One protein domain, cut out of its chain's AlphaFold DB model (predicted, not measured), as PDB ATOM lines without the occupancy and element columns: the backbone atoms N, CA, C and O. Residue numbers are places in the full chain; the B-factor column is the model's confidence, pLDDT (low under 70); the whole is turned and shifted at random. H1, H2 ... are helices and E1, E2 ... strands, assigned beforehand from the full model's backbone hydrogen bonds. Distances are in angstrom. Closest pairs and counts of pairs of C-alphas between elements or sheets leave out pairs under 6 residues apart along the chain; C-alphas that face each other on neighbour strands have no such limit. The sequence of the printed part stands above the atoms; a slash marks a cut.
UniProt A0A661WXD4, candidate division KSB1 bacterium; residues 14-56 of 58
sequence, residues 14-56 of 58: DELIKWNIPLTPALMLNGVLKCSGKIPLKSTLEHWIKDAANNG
ATOM      1  N   ASP A  14     116.599  72.811 116.197       94.31
ATOM      2  CA  ASP A  14     116.934  73.034 114.785       94.31
ATOM      3  C   ASP A  14     117.457  74.455 114.533       94.31
ATOM      4  O   ASP A  14     118.462  74.641 113.846       94.31
ATOM      5  N   GLU A  15     116.828  75.458 115.150       93.19
ATOM      6  CA  GLU A  15     117.281  76.847 115.057       93.19
ATOM      7  C   GLU A  15     118.615  77.041 115.792       93.19
ATOM      8  O   GLU A  15     119.513  77.689 115.262       93.19
ATOM      9  N   LEU A  16     118.806  76.431 116.968       92.38
ATOM     10  CA  LEU A  16     120.094  76.500 117.671       92.38
ATOM     11  C   LEU A  16     121.240  75.927 116.821       92.38
ATOM     12  O   LEU A  16     122.303  76.543 116.739       92.38
ATOM     13  N   ILE A  17     121.015  74.791 116.152       92.50
ATOM     14  CA  ILE A  17     121.991  74.167 115.244       92.50
ATOM     15  C   ILE A  17     122.248  75.061 114.028       92.50
ATOM     16  O   ILE A  17     123.404  75.305 113.685       92.50
ATOM     17  N   LYS A  18     121.191  75.586 113.398       92.94
ATOM     18  CA  LYS A  18     121.278  76.501 112.249       92.94
ATOM     19  C   LYS A  18     122.128  77.733 112.557       92.94
ATOM     20  O   LYS A  18     122.916  78.160 111.719       92.94
ATOM     21  N   TRP A  19     121.998  78.276 113.764       91.38
ATOM     22  CA  TRP A  19     122.773  79.426 114.232       91.38
ATOM     23  C   TRP A  19     124.124  79.046 114.857       91.38
ATOM     24  O   TRP A  19     124.817  79.915 115.385       91.38
ATOM     25  N   ASN A  20     124.508  77.766 114.786       91.69
ATOM     26  CA  ASN A  20     125.723  77.203 115.369       91.69
ATOM     27  C   ASN A  20     125.915  77.622 116.838       91.69
ATOM     28  O   ASN A  20     127.009  78.006 117.252       91.69
ATOM     29  N   ILE A  21     124.828  77.605 117.616       93.12
ATOM     30  CA  ILE A  21     124.833  77.962 119.034       93.12
ATOM     31  C   ILE A  21     125.228  76.720 119.841       93.12
ATOM     32  O   ILE A  21     124.437  75.784 119.941       93.12
ATOM     33  N   PRO A  22     126.422  76.699 120.457       87.69
ATOM     34  CA  PRO A  22     126.923  75.504 121.131       87.69
ATOM     35  C   PRO A  22     126.307  75.306 122.520       87.69
ATOM     36  O   PRO A  22     126.233  74.180 123.005       87.69
ATOM     37  N   LEU A  23     125.908  76.396 123.189       92.44
ATOM     38  CA  LEU A  23     125.423  76.354 124.564       92.44
ATOM     39  C   LEU A  23     124.418  77.474 124.865       92.44
ATOM     40  O   LEU A  23     124.635  78.648 124.551       92.44
ATOM     41  N   THR A  24     123.331  77.124 125.541       91.94
ATOM     42  CA  THR A  24     122.326  78.069 126.042       91.94
ATOM     43  C   THR A  24     122.610  78.449 127.503       91.94
ATOM     44  O   THR A  24     123.108  77.608 128.250       91.94
ATOM     45  N   PRO A  25     122.270  79.668 127.962       92.50
ATOM     46  CA  PRO A  25     121.612  80.744 127.218       92.50
ATOM     47  C   PRO A  25     122.565  81.446 126.242       92.50
ATOM     48  O   PRO A  25     123.758  81.586 126.517       92.50
ATOM     49  N   ALA A  26     122.027  81.892 125.108       94.00
ATOM     50  CA  ALA A  26     122.759  82.618 124.077       94.00
ATOM     51  C   ALA A  26     122.022  83.904 123.689       94.00
ATOM     52  O   ALA A  26     120.799  83.978 123.787       94.00
ATOM     53  N   LEU A  27     122.779  84.915 123.266       94.81
ATOM     54  CA  LEU A  27     122.251  86.190 122.792       94.81
ATOM     55  C   LEU A  27     122.889  86.537 121.453       94.81
ATOM     56  O   LEU A  27     124.114  86.632 121.342       94.81
ATOM     57  N   MET A  28     122.038  86.784 120.467       92.69
ATOM     58  CA  MET A  28     122.409  87.258 119.145       92.69
ATOM     59  C   MET A  28     121.735  88.605 118.902       92.69
ATOM     60  O   MET A  28     120.561  88.775 119.217       92.69
ATOM     61  N   LEU A  29     122.480  89.567 118.365       93.88
ATOM     62  CA  LEU A  29     121.958  90.875 117.974       93.88
ATOM     63  C   LEU A  29     122.269  91.073 116.495       93.88
ATOM     64  O   LEU A  29     123.434  90.988 116.111       93.88
ATOM     65  N   ASN A  30     121.242  91.315 115.677       92.44
ATOM     66  CA  ASN A  30     121.371  91.538 114.230       92.44
ATOM     67  C   ASN A  30     122.204  90.450 113.517       92.44
ATOM     68  O   ASN A  30     123.090  90.755 112.724       92.44
ATOM     69  N   GLY A  31     121.979  89.174 113.852       89.94
ATOM     70  CA  GLY A  31     122.720  88.041 113.274       89.94
ATOM     71  C   GLY A  31     124.120  87.805 113.859       89.94
ATOM     72  O   GLY A  31     124.778  86.833 113.498       89.94
ATOM     73  N   VAL A  32     124.586  88.650 114.786       91.69
ATOM     74  CA  VAL A  32     125.905  88.523 115.422       91.69
ATOM     75  C   VAL A  32     125.771  87.912 116.813       91.69
ATOM     76  O   VAL A  32     125.168  88.511 117.709       91.69
ATOM     77  N   LEU A  33     126.353  86.726 117.018       92.44
ATOM     78  CA  LEU A  33     126.399  86.064 118.324       92.44
ATOM     79  C   LEU A  33     127.271  86.880 119.292       92.44
ATOM     80  O   LEU A  33     128.465  87.059 119.061       92.44
ATOM     81  N   LYS A  34     126.680  87.382 120.382       94.31
ATOM     82  CA  LYS A  34     127.380  88.186 121.398       94.31
ATOM     83  C   LYS A  34     127.844  87.350 122.586       94.31
ATOM     84  O   LYS A  34     128.931  87.582 123.109       94.31
ATOM     85  N   CYS A  35     127.046  86.373 123.014       94.31
ATOM     86  CA  CYS A  35     127.441  85.418 124.049       94.31
ATOM     87  C   CYS A  35     126.690  84.088 123.922       94.31
ATOM     88  O   CYS A  35     125.576  84.042 123.403       94.31
ATOM     89  N   SER A  36     127.293  83.019 124.443       94.12
ATOM     90  CA  SER A  36     126.717  81.676 124.535       94.12
ATOM     91  C   SER A  36     127.209  81.009 125.822       94.12
ATOM     92  O   SER A  36     128.373  81.156 126.198       94.12
ATOM     93  N   GLY A  37     126.302  80.345 126.542       93.88
ATOM     94  CA  GLY A  37     126.585  79.638 127.792       93.88
ATOM     95  C   GLY A  37     126.760  80.508 129.036       93.88
ATOM     96  O   GLY A  37     127.095  79.994 130.101       93.88
ATOM     97  N   LYS A  38     126.538  81.822 128.935       91.44
ATOM     98  CA  LYS A  38     126.658  82.749 130.065       91.44
ATOM     99  C   LYS A  38     125.641  83.872 129.952       91.44
ATOM    100  O   LYS A  38     125.431  84.423 128.875       91.44
ATOM    101  N   ILE A  39     125.073  84.253 131.091       92.56
ATOM    102  CA  ILE A  39     124.220  85.436 131.200       92.56
ATOM    103  C   ILE A  39     125.123  86.668 131.379       92.56
ATOM    104  O   ILE A  39     125.919  86.704 132.325       92.56
ATOM    105  N   PRO A  40     125.054  87.667 130.482       92.31
ATOM    106  CA  PRO A  40     125.833  88.890 130.614       92.31
ATOM    107  C   PRO A  40     125.329  89.748 131.780       92.31
ATOM    108  O   PRO A  40     124.172  89.674 132.190       92.31
ATOM    109  N   LEU A  41     126.199  90.621 132.289       96.31
ATOM    110  CA  LEU A  41     125.779  91.669 133.214       96.31
ATOM    111  C   LEU A  41     124.894  92.683 132.486       96.31
ATOM    112  O   LEU A  41     125.064  92.931 131.290       96.31
ATOM    113  N   LYS A  42     124.000  93.334 133.233       94.00
ATOM    114  CA  LYS A  42     123.102  94.361 132.688       94.00
ATOM    115  C   LYS A  42     123.864  95.470 131.952       94.00
ATOM    116  O   LYS A  42     123.485  95.827 130.844       94.00
ATOM    117  N   SER A  43     124.961  95.966 132.525       95.25
ATOM    118  CA  SER A  43     125.791  97.012 131.907       95.25
ATOM    119  C   SER A  43     126.393  96.578 130.567       95.25
ATOM    120  O   SER A  43     126.412  97.354 129.614       95.25
ATOM    121  N   THR A  44     126.843  95.325 130.468       94.44
ATOM    122  CA  THR A  44     127.368  94.741 129.227       94.44
ATOM    123  C   THR A  44     126.275  94.604 128.171       94.44
ATOM    124  O   THR A  44     126.487  94.974 127.019       94.44
ATOM    125  N   LEU A  45     125.091  94.131 128.570       93.69
ATOM    126  CA  LEU A  45     123.938  94.013 127.680       93.69
ATOM    127  C   LEU A  45     123.516  95.380 127.123       93.69
ATOM    128  O   LEU A  45     123.337  95.528 125.918       93.69
ATOM    129  N   GLU A  46     123.416  96.395 127.985       93.69
ATOM    130  CA  GLU A  46     123.092  97.764 127.573       93.69
ATOM    131  C   GLU A  46     124.112  98.329 126.581       93.69
ATOM    132  O   GLU A  46     123.726  99.012 125.630       93.69
ATOM    133  N   HIS A  47     125.401  98.049 126.792       93.94
ATOM    134  CA  HIS A  47     126.461  98.463 125.881       93.94
ATOM    135  C   HIS A  47     126.312  97.801 124.507       93.94
ATOM    136  O   HIS A  47     126.307  98.507 123.504       93.94
ATOM    137  N   TRP A  48     126.106  96.482 124.448       94.88
ATOM    138  CA  TRP A  48     125.922  95.771 123.180       94.88
ATOM    139  C   TRP A  48     124.679  96.214 122.410       94.88
ATOM    140  O   TRP A  48     124.742  96.326 121.191       94.88
ATOM    141  N   ILE A  49     123.565  96.483 123.097       93.25
ATOM    142  CA  ILE A  49     122.337  96.963 122.446       93.25
ATOM    143  C   ILE A  49     122.544  98.378 121.886       93.25
ATOM    144  O   ILE A  49     122.145  98.647 120.757       93.25
ATOM    145  N   LYS A  50     123.197  99.279 122.638       92.56
ATOM    146  CA  LYS A  50     123.544 100.629 122.149       92.56
ATOM    147  C   LYS A  50     124.472 100.567 120.942       92.56
ATOM    148  O   LYS A  50     124.246 101.265 119.962       92.56
ATOM    149  N   ASP A  51     125.502  99.734 121.025       92.06
ATOM    150  CA  ASP A  51     126.465  99.537 119.946       92.06
ATOM    151  C   ASP A  51     125.778  98.988 118.686       92.06
ATOM    152  O   ASP A  51     125.923  99.558 117.608       92.06
ATOM    153  N   ALA A  52     124.934  97.964 118.822       91.00
ATOM    154  CA  ALA A  52     124.172  97.409 117.705       91.00
ATOM    155  C   ALA A  52     123.205  98.430 117.075       91.00
ATOM    156  O   ALA A  52     123.072  98.461 115.854       91.00
ATOM    157  N   ALA A  53     122.565  99.281 117.885       89.19
ATOM    158  CA  ALA A  53     121.673 100.331 117.395       89.19
ATOM    159  C   ALA A  53     122.421 101.435 116.625       89.19
ATOM    160  O   ALA A  53     121.901 101.952 115.643       89.19
ATOM    161  N   ASN A  54     123.646 101.778 117.038       85.38
ATOM    162  CA  ASN A  54     124.447 102.810 116.376       85.38
ATOM    163  C   ASN A  54     125.137 102.313 115.093       85.38
ATOM    164  O   ASN A  54     125.377 103.105 114.189       85.38
ATOM    165  N   ASN A  55     125.469 101.019 115.008       72.69
ATOM    166  CA  ASN A  55     126.187 100.442 113.863       72.69
ATOM    167  C   ASN A  55     125.265  99.937 112.731       72.69
ATOM    168  O   ASN A  55     125.762  99.598 111.662       72.69
ATOM    169  N   GLY A  56     123.941  99.902 112.925       56.00
ATOM    170  CA  GLY A  56     122.952  99.447 111.930       56.00
ATOM    171  C   GLY A  56     122.605 100.450 110.818       56.00
ATOM    172  O   GLY A  56     121.536 100.336 110.226       56.00
TER     173      GLY A  56
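What this domain is: This is residues 14 to 56 of the 58 residues of a protein of candidate division KSB1 bacterium (UniProt A0A661WXD4). Three parts make a flat row: the short helix H1 at one end, a small hairpin of the strands E1 and E2 in the middle, and the longer helix H2 at the other end. H2 runs over one face of the hairpin with few close C-alphas between them, while H1 lies off toward the other face, away from H2. The printed part has 43 residues, with two named helices and two named strands in the order H1, E1, E2, H2; the sheet has the order E1 - E2 and is antiparallel, and the class is mixed, helices and strands. The whole is only just compact, close to loose, with a radius of gyration of the C-alphas of 11.0 A, and the C-alphas span 30 by 23 by 9 A along their three main axes.

How they stand to each other: H1, residues 14 to 18, is joined by a short link of 7 residues to E1, residues 26 to 29. A tight link of 2 residues joins E1 to E2, residues 32 to 36. E1 and E2 form a hairpin of antiparallel neighbours, with 162 degrees between their N-to-C directions. The C-alphas of residues 26 and 36 face each other at 4.1 A. Across this pair, N 27 and O 35 are 2.9 A apart and N 32 and O 29 are 2.9 A apart, both within hydrogen-bond range. A tight link of 5 residues joins E2 to H2, residues 42 to 55. The closest C-alphas of E1 and H2, those of Leu 29 and Ala 52, are 6.9 A apart. The closest C-alphas of E2 and H2, those of Lys 34 and Trp 48, are 7.9 A apart. H1 is apart from E2 and from H2. In H1 and H2, every O i to N i+4 pair is within hydrogen-bond range.

Where its parts are: H1, residues 14 to 18, begins with C-alpha 14 at (116.934, 73.034, 114.785) and is 6.1 A long from first to last C-alpha. E1, residues 26 to 29, begins with C-alpha 26 at (122.759, 82.618, 124.077) and is 10.3 A long. E2, residues 32 to 36, is 11.4 A long. H2, residues 42 to 55, is 20.0 A long and ends with C-alpha 55 at (126.187, 100.442, 113.863).

The domain as a whole: The two C-alphas farthest apart, those of Asp 14 and Ser 43, are 30.8 A apart. The first and last printed C-alphas, those of Asp 14 and Gly 56, are 27.2 A apart. The printed part has no cut and no long link. The mean pLDDT of the printed part is 91.4, and one printed residue, Gly 56, is under 70.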